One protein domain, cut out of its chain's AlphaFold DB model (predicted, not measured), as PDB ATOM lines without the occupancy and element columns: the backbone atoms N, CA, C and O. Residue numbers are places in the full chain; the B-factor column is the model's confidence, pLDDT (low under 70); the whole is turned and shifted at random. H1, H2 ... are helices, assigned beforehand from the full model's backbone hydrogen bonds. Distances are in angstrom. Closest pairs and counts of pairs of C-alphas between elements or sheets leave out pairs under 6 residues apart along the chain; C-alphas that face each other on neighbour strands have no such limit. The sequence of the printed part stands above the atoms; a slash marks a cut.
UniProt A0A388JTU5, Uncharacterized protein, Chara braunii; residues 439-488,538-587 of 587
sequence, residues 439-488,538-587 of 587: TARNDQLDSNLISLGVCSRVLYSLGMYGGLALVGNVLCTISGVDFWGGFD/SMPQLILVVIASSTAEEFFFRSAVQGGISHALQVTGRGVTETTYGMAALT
ATOM      1  N   THR A 439       2.934   6.298   5.533       69.44
ATOM      2  CA  THR A 439       2.690   5.943   4.124       69.44
ATOM      3  C   THR A 439       1.396   6.579   3.606       69.44
ATOM      4  O   THR A 439       1.428   7.289   2.607       69.44
ATOM      5  N   ALA A 440       0.286   6.475   4.348       68.25
ATOM      6  CA  ALA A 440      -0.990   7.085   3.954       68.25
ATOM      7  C   ALA A 440      -0.926   8.622   3.855       68.25
ATOM      8  O   ALA A 440      -1.577   9.231   3.007       68.25
ATOM      9  N   ARG A 441      -0.127   9.269   4.713       71.00
ATOM     10  CA  ARG A 441       0.064  10.724   4.674       71.00
ATOM     11  C   ARG A 441       0.945  11.165   3.504       71.00
ATOM     12  O   ARG A 441       0.686  12.229   2.947       71.00
ATOM     13  N   ASN A 442       1.955  10.378   3.141       70.88
ATOM     14  CA  ASN A 442       2.798  10.665   1.981       70.88
ATOM     15  C   ASN A 442       2.015  10.495   0.672       70.88
ATOM     16  O   ASN A 442       2.044  11.406  -0.149       70.88
ATOM     17  N   ASP A 443       1.179   9.459   0.547       69.81
ATOM     18  CA  ASP A 443       0.295   9.276  -0.619       69.81
ATOM     19  C   ASP A 443      -0.700  10.446  -0.789       69.81
ATOM     20  O   ASP A 443      -1.000  10.913  -1.898       69.81
ATOM     21  N   GLN A 444      -1.197  10.988   0.328       71.88
ATOM     22  CA  GLN A 444      -2.065  12.166   0.315       71.88
ATOM     23  C   GLN A 444      -1.300  13.461  -0.022       71.88
ATOM     24  O   GLN A 444      -1.868  14.386  -0.603       71.88
ATOM     25  N   LEU A 445      -0.020  13.568   0.328       70.44
ATOM     26  CA  LEU A 445       0.799  14.731  -0.020       70.44
ATOM     27  C   LEU A 445       1.178  14.714  -1.508       70.44
ATOM     28  O   LEU A 445       1.086  15.747  -2.172       70.44
ATOM     29  N   ASP A 446       1.510  13.540  -2.039       71.25
ATOM     30  CA  ASP A 446       1.896  13.347  -3.436       71.25
ATOM     31  C   ASP A 446       0.728  13.617  -4.393       71.25
ATOM     32  O   ASP A 446       0.887  14.315  -5.396       71.25
ATOM     33  N   SER A 447      -0.487  13.188  -4.043       70.06
ATOM     34  CA  SER A 447      -1.694  13.512  -4.823       70.06
ATOM     35  C   SER A 447      -2.002  15.019  -4.869       70.06
ATOM     36  O   SER A 447      -2.400  15.550  -5.915       70.06
ATOM     37  N   ASN A 448      -1.755  15.742  -3.774       73.06
ATOM     38  CA  ASN A 448      -1.911  17.197  -3.730       73.06
ATOM     39  C   ASN A 448      -0.809  17.927  -4.516       73.06
ATOM     40  O   ASN A 448      -1.101  18.908  -5.199       73.06
ATOM     41  N   LEU A 449       0.435  17.441  -4.478       68.44
ATOM     42  CA  LEU A 449       1.563  17.993  -5.239       68.44
ATOM     43  C   LEU A 449       1.382  17.816  -6.752       68.44
ATOM     44  O   LEU A 449       1.603  18.765  -7.509       68.44
ATOM     45  N   ILE A 450       0.901  16.651  -7.193       68.38
ATOM     46  CA  ILE A 450       0.548  16.397  -8.598       68.38
ATOM     47  C   ILE A 450      -0.554  17.367  -9.044       68.38
ATOM     48  O   ILE A 450      -0.446  18.001 -10.095       68.38
ATOM     49  N   SER A 451      -1.581  17.557  -8.212       72.88
ATOM     50  CA  SER A 451      -2.682  18.483  -8.503       72.88
ATOM     51  C   SER A 451      -2.217  19.942  -8.573       72.88
ATOM     52  O   SER A 451      -2.661  20.694  -9.444       72.88
ATOM     53  N   LEU A 452      -1.273  20.344  -7.716       76.88
ATOM     54  CA  LEU A 452      -0.697  21.689  -7.724       76.88
ATOM     55  C   LEU A 452       0.147  21.939  -8.981       76.88
ATOM     56  O   LEU A 452       0.044  23.004  -9.593       76.88
ATOM     57  N   GLY A 453       0.938  20.946  -9.403       72.69
ATOM     58  CA  GLY A 453       1.740  21.006 -10.625       72.69
ATOM     59  C   GLY A 453       0.870  21.196 -11.868       72.69
ATOM     60  O   GLY A 453       1.126  22.080 -12.685       72.69
ATOM     61  N   VAL A 454      -0.227  20.450 -11.961       73.38
ATOM     62  CA  VAL A 454      -1.228  20.598 -13.026       73.38
ATOM     63  C   VAL A 454      -1.860  21.983 -13.008       73.38
ATOM     64  O   VAL A 454      -1.912  22.659 -14.036       73.38
ATOM     65  N   CYS A 455      -2.330  22.414 -11.837       71.06
ATOM     66  CA  CYS A 455      -3.014  23.689 -11.681       71.06
ATOM     67  C   CYS A 455      -2.092  24.849 -12.082       71.06
ATOM     68  O   CYS A 455      -2.493  25.719 -12.848       71.06
ATOM     69  N   SER A 456      -0.819  24.802 -11.672       76.00
ATOM     70  CA  SER A 456       0.175  25.818 -12.030       76.00
ATOM     71  C   SER A 456       0.408  25.926 -13.541       76.00
ATOM     72  O   SER A 456       0.500  27.033 -14.065       76.00
ATOM     73  N   ARG A 457       0.427  24.800 -14.265       77.44
ATOM     74  CA  ARG A 457       0.625  24.774 -15.722       77.44
ATOM     75  C   ARG A 457      -0.591  25.310 -16.476       77.44
ATOM     76  O   ARG A 457      -0.418  26.060 -17.433       77.44
ATOM     77  N   VAL A 458      -1.800  24.977 -16.020       74.12
ATOM     78  CA  VAL A 458      -3.053  25.506 -16.588       74.12
ATOM     79  C   VAL A 458      -3.195  27.002 -16.305       74.12
ATOM     80  O   VAL A 458      -3.564  27.761 -17.195       74.12
ATOM     81  N   LEU A 459      -2.856  27.459 -15.096       76.81
ATOM     82  CA  LEU A 459      -2.847  28.888 -14.778       76.81
ATOM     83  C   LEU A 459      -1.788  29.646 -15.578       76.81
ATOM     84  O   LEU A 459      -2.055  30.761 -16.017       76.81
ATOM     85  N   TYR A 460      -0.606  29.063 -15.783       77.94
ATOM     86  CA  TYR A 460       0.445  29.685 -16.583       77.94
ATOM     87  C   TYR A 460       0.027  29.830 -18.049       77.94
ATOM     88  O   TYR A 460       0.173  30.912 -18.616       77.94
ATOM     89  N   SER A 461      -0.547  28.787 -18.656       75.25
ATOM     90  CA  SER A 461      -1.035  28.868 -20.037       75.25
ATOM     91  C   SER A 461      -2.207  29.842 -20.162       75.25
ATOM     92  O   SER A 461      -2.196  30.696 -21.046       75.25
ATOM     93  N   LEU A 462      -3.168  29.804 -19.236       75.25
ATOM     94  CA  LEU A 462      -4.284  30.749 -19.209       75.25
ATOM     95  C   LEU A 462      -3.806  32.193 -19.001       75.25
ATOM     96  O   LEU A 462      -4.320  33.106 -19.640       75.25
ATOM     97  N   GLY A 463      -2.803  32.400 -18.148       81.62
ATOM     98  CA  GLY A 463      -2.185  33.700 -17.906       81.62
ATOM     99  C   GLY A 463      -1.432  34.227 -19.125       81.62
ATOM    100  O   GLY A 463      -1.585  35.394 -19.473       81.62
ATOM    101  N   MET A 464      -0.677  33.372 -19.819       80.62
ATOM    102  CA  MET A 464       0.019  33.730 -21.058       80.62
ATOM    103  C   MET A 464      -0.969  34.100 -22.164       80.62
ATOM    104  O   MET A 464      -0.857  35.175 -22.749       80.62
ATOM    105  N   TYR A 465      -1.972  33.259 -22.422       78.12
ATOM    106  CA  TYR A 465      -2.948  33.501 -23.485       78.12
ATOM    107  C   TYR A 465      -3.914  34.641 -23.156       78.12
ATOM    108  O   TYR A 465      -4.188  35.481 -24.011       78.12
ATOM    109  N   GLY A 466      -4.361  34.737 -21.903       80.56
ATOM    110  CA  GLY A 466      -5.141  35.872 -21.417       80.56
ATOM    111  C   GLY A 466      -4.347  37.177 -21.465       80.56
ATOM    112  O   GLY A 466      -4.882  38.208 -21.869       80.56
ATOM    113  N   GLY A 467      -3.056  37.133 -21.129       82.69
ATOM    114  CA  GLY A 467      -2.137  38.265 -21.237       82.69
ATOM    115  C   GLY A 467      -1.942  38.720 -22.682       82.69
ATOM    116  O   GLY A 467      -2.070  39.907 -22.965       82.69
ATOM    117  N   LEU A 468      -1.716  37.786 -23.608       76.50
ATOM    118  CA  LEU A 468      -1.637  38.055 -25.048       76.50
ATOM    119  C   LEU A 468      -2.928  38.685 -25.586       76.50
ATOM    120  O   LEU A 468      -2.859  39.664 -26.325       76.50
ATOM    121  N   ALA A 469      -4.098  38.192 -25.168       72.75
ATOM    122  CA  ALA A 469      -5.385  38.775 -25.545       72.75
ATOM    123  C   ALA A 469      -5.560  40.205 -24.998       72.75
ATOM    124  O   ALA A 469      -6.018  41.096 -25.715       72.75
ATOM    125  N   LEU A 470      -5.148  40.453 -23.751       74.06
ATOM    126  CA  LEU A 470      -5.167  41.786 -23.142       74.06
ATOM    127  C   LEU A 470      -4.228  42.758 -23.860       74.06
ATOM    128  O   LEU A 470      -4.634  43.874 -24.176       74.06
ATOM    129  N   VAL A 471      -2.997  42.332 -24.154       84.06
ATOM    130  CA  VAL A 471      -2.018  43.133 -24.902       84.06
ATOM    131  C   VAL A 471      -2.528  43.422 -26.312       84.06
ATOM    132  O   VAL A 471      -2.454  44.568 -26.752       84.06
ATOM    133  N   GLY A 472      -3.109  42.432 -26.993       76.31
ATOM    134  CA  GLY A 472      -3.746  42.610 -28.299       76.31
ATOM    135  C   GLY A 472      -4.865  43.649 -28.254       76.31
ATOM    136  O   GLY A 472      -4.882  44.572 -29.061       76.31
ATOM    137  N   ASN A 473      -5.737  43.582 -27.246       77.88
ATOM    138  CA  ASN A 473      -6.805  44.563 -27.061       77.88
ATOM    139  C   ASN A 473      -6.257  45.980 -26.790       77.88
ATOM    140  O   ASN A 473      -6.729  46.961 -27.365       77.88
ATOM    141  N   VAL A 474      -5.215  46.113 -25.964       78.88
ATOM    142  CA  VAL A 474      -4.549  47.407 -25.727       78.88
ATOM    143  C   VAL A 474      -3.928  47.951 -27.019       78.88
ATOM    144  O   VAL A 474      -4.077  49.131 -27.324       78.88
ATOM    145  N   LEU A 475      -3.288  47.108 -27.828       78.38
ATOM    146  CA  LEU A 475      -2.735  47.530 -29.116       78.38
ATOM    147  C   LEU A 475      -3.828  47.969 -30.096       78.38
ATOM    148  O   LEU A 475      -3.667  48.992 -30.756       78.38
ATOM    149  N   CYS A 476      -4.952  47.254 -30.149       78.88
ATOM    150  CA  CYS A 476      -6.073  47.592 -31.023       78.88
ATOM    151  C   CYS A 476      -6.805  48.868 -30.586       78.88
ATOM    152  O   CYS A 476      -7.174  49.690 -31.423       78.88
ATOM    153  N   THR A 477      -6.923  49.111 -29.277       77.81
ATOM    154  CA  THR A 477      -7.453  50.383 -28.760       77.81
ATOM    155  C   THR A 477      -6.522  51.564 -29.047       77.81
ATOM    156  O   THR A 477      -7.008  52.644 -29.381       77.81
ATOM    157  N   ILE A 478      -5.197  51.376 -28.989       79.50
ATOM    158  CA  ILE A 478      -4.219  52.417 -29.354       79.50
ATOM    159  C   ILE A 478      -4.225  52.684 -30.864       79.50
ATOM    160  O   ILE A 478      -4.123  53.840 -31.277       79.50
ATOM    161  N   SER A 479      -4.357  51.645 -31.694       76.69
ATOM    162  CA  SER A 479      -4.400  51.793 -33.154       76.69
ATOM    163  C   SER A 479      -5.741  52.322 -33.672       76.69
ATOM    164  O   SER A 479      -5.823  52.721 -34.832       76.69
ATOM    165  N   GLY A 480      -6.780  52.365 -32.829       79.44
ATOM    166  CA  GLY A 480      -8.132  52.756 -33.232       79.44
ATOM    167  C   GLY A 480      -8.803  51.728 -34.147       79.44
ATOM    168  O   GLY A 480      -9.762  52.063 -34.841       79.44
ATOM    169  N   VAL A 481      -8.288  50.496 -34.174       76.19
ATOM    170  CA  VAL A 481      -8.888  49.376 -34.898       76.19
ATOM    171  C   VAL A 481      -9.913  48.734 -33.974       76.19
ATOM    172  O   VAL A 481      -9.560  48.184 -32.930       76.19
ATOM    173  N   ASP A 482     -11.188  48.802 -34.352       72.50
ATOM    174  CA  ASP A 482     -12.265  48.142 -33.613       72.50
ATOM    175  C   ASP A 482     -12.046  46.623 -33.613       72.50
ATOM    176  O   ASP A 482     -12.369  45.931 -34.577       72.50
ATOM    177  N   PHE A 483     -11.523  46.092 -32.503       62.09
ATOM    178  CA  PHE A 483     -11.271  44.655 -32.319       62.09
ATOM    179  C   PHE A 483     -12.553  43.814 -32.408       62.09
ATOM    180  O   PHE A 483     -12.523  42.645 -32.775       62.09
ATOM    181  N   TRP A 484     -13.693  44.435 -32.098       64.31
ATOM    182  CA  TRP A 484     -15.019  43.821 -32.134       64.31
ATOM    183  C   TRP A 484     -15.782  44.099 -33.434       64.31
ATOM    184  O   TRP A 484     -16.850  43.530 -33.640       64.31
ATOM    185  N   GLY A 485     -15.253  44.947 -34.325       55.31
ATOM    186  CA  GLY A 485     -15.989  45.536 -35.454       55.31
ATOM    187  C   GLY A 485     -16.427  44.572 -36.565       55.31
ATOM    188  O   GLY A 485     -17.064  44.998 -37.523       55.31
ATOM    189  N   GLY A 486     -16.111  43.285 -36.452       55.44
ATOM    190  CA  GLY A 486     -16.581  42.241 -37.365       55.44
ATOM    191  C   GLY A 486     -16.506  40.839 -36.768       55.44
ATOM    192  O   GLY A 486     -16.486  39.863 -37.512       55.44
ATOM    193  N   PHE A 487     -16.402  40.737 -35.440       54.41
ATOM    194  CA  PHE A 487     -16.281  39.460 -34.744       54.41
ATOM    195  C   PHE A 487     -17.663  39.041 -34.237       54.41
ATOM    196  O   PHE A 487     -17.998  39.231 -33.069       54.41
ATOM    197  N   ASP A 488     -18.477  38.476 -35.126       62.09
ATOM    198  CA  ASP A 488     -19.619  37.679 -34.688       62.09
ATOM    199  C   ASP A 488     -19.049  36.381 -34.112       62.09
ATOM    200  O   ASP A 488     -18.624  35.489 -34.844       62.09
ATOM    201  N   SER A 538      -1.885  14.289 -17.450       80.88
ATOM    202  CA  SER A 538      -3.052  13.457 -17.760       80.88
ATOM    203  C   SER A 538      -3.634  13.812 -19.136       80.88
ATOM    204  O   SER A 538      -3.530  14.950 -19.603       80.88
ATOM    205  N   MET A 539      -4.255  12.842 -19.818       75.88
ATOM    206  CA  MET A 539      -4.826  13.062 -21.158       75.88
ATOM    207  C   MET A 539      -5.796  14.252 -21.247       75.88
ATOM    208  O   MET A 539      -5.666  15.027 -22.195       75.88
ATOM    209  N   PRO A 540      -6.698  14.485 -20.272       78.00
ATOM    210  CA  PRO A 540      -7.558  15.667 -20.286       78.00
ATOM    211  C   PRO A 540      -6.781  16.990 -20.255       78.00
ATOM    212  O   PRO A 540      -7.157  17.943 -20.930       78.00
ATOM    213  N   GLN A 541      -5.667  17.054 -19.521       75.31
ATOM    214  CA  GLN A 541      -4.842  18.266 -19.440       75.31
ATOM    215  C   GLN A 541      -4.127  18.550 -20.751       75.31
ATOM    216  O   GLN A 541      -4.044  19.705 -21.156       75.31
ATOM    217  N   LEU A 542      -3.651  17.507 -21.436       76.62
ATOM    218  CA  LEU A 542      -3.083  17.691 -22.766       76.62
ATOM    219  C   LEU A 542      -4.133  18.262 -23.719       76.62
ATOM    220  O   LEU A 542      -3.838  19.223 -24.418       76.62
ATOM    221  N   ILE A 543      -5.351  17.711 -23.726       75.31
ATOM    222  CA  ILE A 543      -6.428  18.206 -24.592       75.31
ATOM    223  C   ILE A 543      -6.678  19.698 -24.327       75.31
ATOM    224  O   ILE A 543      -6.755  20.475 -25.273       75.31
ATOM    225  N   LEU A 544      -6.707  20.122 -23.060       74.44
ATOM    226  CA  LEU A 544      -6.857  21.537 -22.701       74.44
ATOM    227  C   LEU A 544      -5.683  22.404 -23.171       74.44
ATOM    228  O   LEU A 544      -5.911  23.489 -23.697       74.44
ATOM    229  N   VAL A 545      -4.441  21.938 -23.014       77.12
ATOM    230  CA  VAL A 545      -3.252  22.663 -23.493       77.12
ATOM    231  C   VAL A 545      -3.279  22.799 -25.012       77.12
ATOM    232  O   VAL A 545      -3.004  23.881 -25.523       77.12
ATOM    233  N   VAL A 546      -3.668  21.747 -25.734       79.31
ATOM    234  CA  VAL A 546      -3.755  21.776 -27.197       79.31
ATOM    235  C   VAL A 546      -4.854  22.733 -27.653       79.31
ATOM    236  O   VAL A 546      -4.575  23.592 -28.485       79.31
ATOM    237  N   ILE A 547      -6.056  22.661 -27.069       79.75
ATOM    238  CA  ILE A 547      -7.159  23.588 -27.381       79.75
ATOM    239  C   ILE A 547      -6.752  25.034 -27.089       79.75
ATOM    240  O   ILE A 547      -7.007  25.923 -27.900       79.75
ATOM    241  N   ALA A 548      -6.098  25.282 -25.953       78.12
ATOM    242  CA  ALA A 548      -5.612  26.612 -25.609       78.12
ATOM    243  C   ALA A 548      -4.558  27.101 -26.614       78.12
ATOM    244  O   ALA A 548      -4.634  28.240 -27.069       78.12
ATOM    245  N   SER A 549      -3.621  26.232 -27.011       77.56
ATOM    246  CA  SER A 549      -2.575  26.573 -27.977       77.56
ATOM    247  C   SER A 549      -3.114  26.845 -29.380       77.56
ATOM    248  O   SER A 549      -2.720  27.841 -29.976       77.56
ATOM    249  N   SER A 550      -4.069  26.048 -29.871       75.94
ATOM    250  CA  SER A 550      -4.672  26.260 -31.190       75.94
ATOM    251  C   SER A 550      -5.549  27.510 -31.217       75.94
ATOM    252  O   SER A 550      -5.501  28.286 -32.167       75.94
ATOM    253  N   THR A 551      -6.308  27.752 -30.146       77.06
ATOM    254  CA  THR A 551      -7.135  28.958 -30.011       77.06
ATOM    255  C   THR A 551      -6.260  30.207 -29.993       77.06
ATOM    256  O   THR A 551      -6.568  31.200 -30.648       77.06
ATOM    257  N   ALA A 552      -5.141  30.160 -29.273       75.44
ATOM    258  CA  ALA A 552      -4.202  31.267 -29.225       75.44
ATOM    259  C   ALA A 552      -3.479  31.506 -30.550       75.44
ATOM    260  O   ALA A 552      -3.258  32.661 -30.905       75.44
ATOM    261  N   GLU A 553      -3.128  30.447 -31.276       75.75
ATOM    262  CA  GLU A 553      -2.534  30.553 -32.607       75.75
ATOM    263  C   GLU A 553      -3.512  31.202 -33.596       75.75
ATOM    264  O   GLU A 553      -3.132  32.138 -34.296       75.75
ATOM    265  N   GLU A 554      -4.791  30.817 -33.576       78.25
ATOM    266  CA  GLU A 554      -5.835  31.441 -34.402       78.25
ATOM    267  C   GLU A 554      -6.067  32.913 -34.016       78.25
ATOM    268  O   GLU A 554      -6.158  33.786 -34.884       78.25
ATOM    269  N   PHE A 555      -6.104  33.233 -32.716       70.38
ATOM    270  CA  PHE A 555      -6.198  34.622 -32.255       70.38
ATOM    271  C   PHE A 555      -4.977  35.444 -32.659       70.38
ATOM    272  O   PHE A 555      -5.132  36.596 -33.071       70.38
ATOM    273  N   PHE A 556      -3.772  34.881 -32.563       75.25
ATOM    274  CA  PHE A 556      -2.547  35.540 -32.998       75.25
ATOM    275  C   PHE A 556      -2.571  35.773 -34.506       75.25
ATOM    276  O   PHE A 556      -2.338  36.894 -34.941       75.25
ATOM    277  N   PHE A 557      -2.940  34.767 -35.299       76.25
ATOM    278  CA  PHE A 557      -3.040  34.898 -36.747       76.25
ATOM    279  C   PHE A 557      -4.042  35.988 -37.131       76.25
ATOM    280  O   PHE A 557      -3.705  36.887 -37.893       76.25
ATOM    281  N   ARG A 558      -5.246  36.006 -36.551       75.25
ATOM    282  CA  ARG A 558      -6.234  37.046 -36.875       75.25
ATOM    283  C   ARG A 558      -5.826  38.427 -36.381       75.25
ATOM    284  O   ARG A 558      -5.901  39.381 -37.148       75.25
ATOM    285  N   SER A 559      -5.358  38.559 -35.144       73.88
ATOM    286  CA  SER A 559      -4.963  39.865 -34.600       73.88
ATOM    287  C   SER A 559      -3.718  40.431 -35.285       73.88
ATOM    288  O   SER A 559      -3.703  41.611 -35.629       73.88
ATOM    289  N   ALA A 560      -2.707  39.605 -35.559       72.81
ATOM    290  CA  ALA A 560      -1.489  40.034 -36.234       72.81
ATOM    291  C   ALA A 560      -1.724  40.271 -37.729       72.81
ATOM    292  O   ALA A 560      -1.331  41.315 -38.242       72.81
ATOM    293  N   VAL A 561      -2.406  39.359 -38.428       73.44
ATOM    294  CA  VAL A 561      -2.609  39.468 -39.880       73.44
ATOM    295  C   VAL A 561      -3.708  40.473 -40.199       73.44
ATOM    296  O   VAL A 561      -3.471  41.400 -40.962       73.44
ATOM    297  N   GLN A 562      -4.900  40.374 -39.606       73.69
ATOM    298  CA  GLN A 562      -5.977  41.327 -39.912       73.69
ATOM    299  C   GLN A 562      -5.721  42.693 -39.267       73.69
ATOM    300  O   GLN A 562      -5.961  43.722 -39.901       73.69
ATOM    301  N   GLY A 563      -5.185  42.733 -38.043       72.88
ATOM    302  CA  GLY A 563      -4.778  43.983 -37.395       72.88
ATOM    303  C   GLY A 563      -3.595  44.645 -38.105       72.88
ATOM    304  O   GLY A 563      -3.633  45.846 -38.368       72.88
ATOM    305  N   GLY A 564      -2.589  43.865 -38.507       70.81
ATOM    306  CA  GLY A 564      -1.443  44.348 -39.280       70.81
ATOM    307  C   GLY A 564      -1.846  44.868 -40.657       70.81
ATOM    308  O   GLY A 564      -1.500  45.993 -41.014       70.81
ATOM    309  N   ILE A 565      -2.662  44.112 -41.398       68.69
ATOM    310  CA  ILE A 565      -3.135  44.503 -42.734       68.69
ATOM    311  C   ILE A 565      -4.078  45.705 -42.664       68.69
ATOM    312  O   ILE A 565      -3.969  46.611 -43.488       68.69
ATOM    313  N   SER A 566      -4.993  45.762 -41.692       67.50
ATOM    314  CA  SER A 566      -5.888  46.918 -41.537       67.50
ATOM    315  C   SER A 566      -5.118  48.184 -41.161       67.50
ATOM    316  O   SER A 566      -5.367  49.237 -41.751       67.50
ATOM    317  N   HIS A 567      -4.125  48.085 -40.275       67.06
ATOM    318  CA  HIS A 567      -3.239  49.197 -39.943       67.06
ATOM    319  C   HIS A 567      -2.380  49.616 -41.148       67.06
ATOM    320  O   HIS A 567      -2.274  50.807 -41.443       67.06
ATOM    321  N   ALA A 568      -1.839  48.659 -41.909       63.56
ATOM    322  CA  ALA A 568      -1.126  48.921 -43.157       63.56
ATOM    323  C   ALA A 568      -2.008  49.672 -44.165       63.56
ATOM    324  O   ALA A 568      -1.605  50.704 -44.700       63.56
ATOM    325  N   LEU A 569      -3.241  49.209 -44.385       64.75
ATOM    326  CA  LEU A 569      -4.217  49.833 -45.283       64.75
ATOM    327  C   LEU A 569      -4.590  51.253 -44.837       64.75
ATOM    328  O   LEU A 569      -4.627  52.168 -45.661       64.75
ATOM    329  N   GLN A 570      -4.844  51.451 -43.541       66.31
ATOM    330  CA  GLN A 570      -5.273  52.739 -42.989       66.31
ATOM    331  C   GLN A 570      -4.154  53.782 -42.975       66.31
ATOM    332  O   GLN A 570      -4.394  54.933 -43.343       66.31
ATOM    333  N   VAL A 571      -2.930  53.398 -42.602       61.56
ATOM    334  CA  VAL A 571      -1.772  54.308 -42.596       61.56
ATOM    335  C   VAL A 571      -1.387  54.718 -44.013       61.56
ATOM    336  O   VAL A 571      -0.921  55.836 -44.231       61.56
ATOM    337  N   THR A 572      -1.611  53.844 -44.994       58.81
ATOM    338  CA  THR A 572      -1.144  54.107 -46.353       58.81
ATOM    339  C   THR A 572      -1.998  55.149 -47.079       58.81
ATOM    340  O   THR A 572      -1.456  55.886 -47.903       58.81
ATOM    341  N   GLY A 573      -3.308  55.265 -46.803       57.38
ATOM    342  CA  GLY A 573      -4.213  56.257 -47.432       57.38
ATOM    343  C   GLY A 573      -4.261  56.237 -48.976       57.38
ATOM    344  O   GLY A 573      -4.968  57.025 -49.602       57.38
ATOM    345  N   ARG A 574      -3.496  55.333 -49.582       56.41
ATOM    346  CA  ARG A 574      -3.266  55.027 -50.989       56.41
ATOM    347  C   ARG A 574      -3.250  53.508 -51.088       56.41
ATOM    348  O   ARG A 574      -3.020  52.840 -50.078       56.41
ATOM    349  N   GLY A 575      -3.554  52.967 -52.265       57.69
ATOM    350  CA  GLY A 575      -3.682  51.521 -52.445       57.69
ATOM    351  C   GLY A 575      -2.483  50.788 -51.841       57.69
ATOM    352  O   GLY A 575      -1.349  51.241 -51.976       57.69
ATOM    353  N   VAL A 576      -2.715  49.674 -51.146       58.53
ATOM    354  CA  VAL A 576      -1.650  48.899 -50.477       58.53
ATOM    355  C   VAL A 576      -0.535  48.463 -51.427       58.53
ATOM    356  O   VAL A 576       0.612  48.321 -51.017       58.53
ATOM    357  N   THR A 577      -0.851  48.342 -52.713       62.91
ATOM    358  CA  THR A 577       0.095  48.041 -53.789       62.91
ATOM    359  C   THR A 577       0.900  49.251 -54.275       62.91
ATOM    360  O   THR A 577       1.874  49.078 -55.001       62.91
ATOM    361  N   GLU A 578       0.521  50.476 -53.906       61.78
ATOM    362  CA  GLU A 578       1.129  51.711 -54.418       61.78
ATOM    363  C   GLU A 578       2.283  52.229 -53.554       61.78
ATOM    364  O   GLU A 578       3.034  53.097 -54.000       61.78
ATOM    365  N   THR A 579       2.458  51.724 -52.330       60.09
ATOM    366  CA  THR A 579       3.571  52.145 -51.471       60.09
ATOM    367  C   THR A 579       4.376  50.962 -50.953       60.09
ATOM    368  O   THR A 579       3.842  49.932 -50.544       60.09
ATOM    369  N   THR A 580       5.694  51.141 -50.916       59.09
ATOM    370  CA  THR A 580       6.638  50.183 -50.332       59.09
ATOM    371  C   THR A 580       6.391  49.951 -48.843       59.09
ATOM    372  O   THR A 580       6.642  48.852 -48.367       59.09
ATOM    373  N   TYR A 581       5.838  50.934 -48.123       53.34
ATOM    374  CA  TYR A 581       5.405  50.774 -46.730       53.34
ATOM    375  C   TYR A 581       4.174  49.865 -46.588       53.34
ATOM    376  O   TYR A 581       4.133  49.062 -45.663       53.34
ATOM    377  N   GLY A 582       3.205  49.939 -47.510       59.28
ATOM    378  CA  GLY A 582       2.041  49.045 -47.526       59.28
ATOM    379  C   GLY A 582       2.418  47.593 -47.830       59.28
ATOM    380  O   GLY A 582       1.919  46.680 -47.181       59.28
ATOM    381  N   MET A 583       3.361  47.385 -48.754       56.97
ATOM    382  CA  MET A 583       3.923  46.062 -49.063       56.97
ATOM    383  C   MET A 583       4.800  45.514 -47.928       56.97
ATOM    384  O   MET A 583       4.730  44.329 -47.635       56.97
ATOM    385  N   ALA A 584       5.596  46.364 -47.266       57.66
ATOM    386  CA  ALA A 584       6.436  45.958 -46.136       57.66
ATOM    387  C   ALA A 584       5.638  45.671 -44.856       57.66
ATOM    388  O   ALA A 584       6.129  44.971 -43.986       57.66
ATOM    389  N   ALA A 585       4.423  46.206 -44.722       54.22
ATOM    390  CA  ALA A 585       3.535  45.896 -43.604       54.22
ATOM    391  C   ALA A 585       2.700  44.615 -43.825       54.22
ATOM    392  O   ALA A 585       1.999  44.179 -42.915       54.22
ATOM    393  N   LEU A 586       2.762  44.027 -45.027       52.91
ATOM    394  CA  LEU A 586       2.162  42.735 -45.388       52.91
ATOM    395  C   LEU A 586       3.125  41.546 -45.222       52.91
ATOM    396  O   LEU A 586       2.675  40.401 -45.264       52.91
ATOM    397  N   THR A 587       4.425  41.819 -45.102       49.88
ATOM    398  CA  THR A 587       5.511  40.844 -44.909       49.88
ATOM    399  C   THR A 587       6.010  40.899 -43.483       49.88
ATOM    400  O   THR A 587       6.252  39.819 -42.909       49.88
TER     401      THR A 587
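What this domain is: This is residues 439 to 488 and 538 to 587 of the 587 residues of an uncharacterized protein of Chara braunii (UniProt A0A388JTU5). Two long helices, H1 and H2, lie side by side and run the same way, shifted along each other, with the first residues of H1, 439 to 453, sticking out free at one end. At the other end the chain folds back after H2, and the very short helix H3 packs on the last residues of H2. The printed part has 100 residues with three named helices, H1, H2 and H3 in that order along the chain, and no named strand; the class is all helix. The whole is extended, a rod, with a radius of gyration of the C-alphas of 20.8 A and spans of 74 by 25 by 22 A.

Where its parts are: The printed part begins with H1, residues 439 to 479, which measures 59.5 A from its first C-alpha, Thr 439 at (2.690, 5.943, 4.124), to its last, Ser 479 at (-4.400, 51.793, -33.154). Residues 480 to 488 follow it, up to the cut. Beyond the cut, after Ser 538, comes H2, residues 539 to 572, 48.3 A long from first to last C-alpha; it begins at C-alpha 539 at (-4.826, 13.062, -21.158). H3, residues 580 to 584, is 6.0 A long and ends at C-alpha 584 at (6.436, 45.958, -46.136).

How they stand to each other: H1 and H2 touch, with 12 pairs of C-alphas within 8 A. Their closest C-alphas are those of Tyr 465 and Ala 552, 6.3 A apart. The two helices run the same way at a shallow tilt of 11 degrees, and their centres are 19.3 A apart. H2 touches H3 with residues 568 to 572 alone; the closest C-alphas of the two are those of Ala 568 and Gly 582, 5.4 A apart. H1 and H3 are apart. In H1, H2 and H3 every O i to N i+4 pair of the backbone is within hydrogen-bond range.

The domain as a whole: The two C-alphas farthest apart are those of Thr 439 and Glu 578, at 74.3 A. Without residues 439 to 453, which stand free and belong to H1, the body has 85 residues and spans 53 by 23 by 22 A. Residues 489 to 537 are not printed, and the C-alphas of Asp 488 and Ser 538 are 33.9 A apart across this cut, which lies in the link from H1 to H2. The link from H2 to H3, with 7 residues between them, is short. The printed part ends at Thr 587, the chain's last residue. The mean pLDDT of the printed part is 70.8; 34 residues are under 70, among them residues 483 to 488 and 565 to 587, and the mean of H3 is 57.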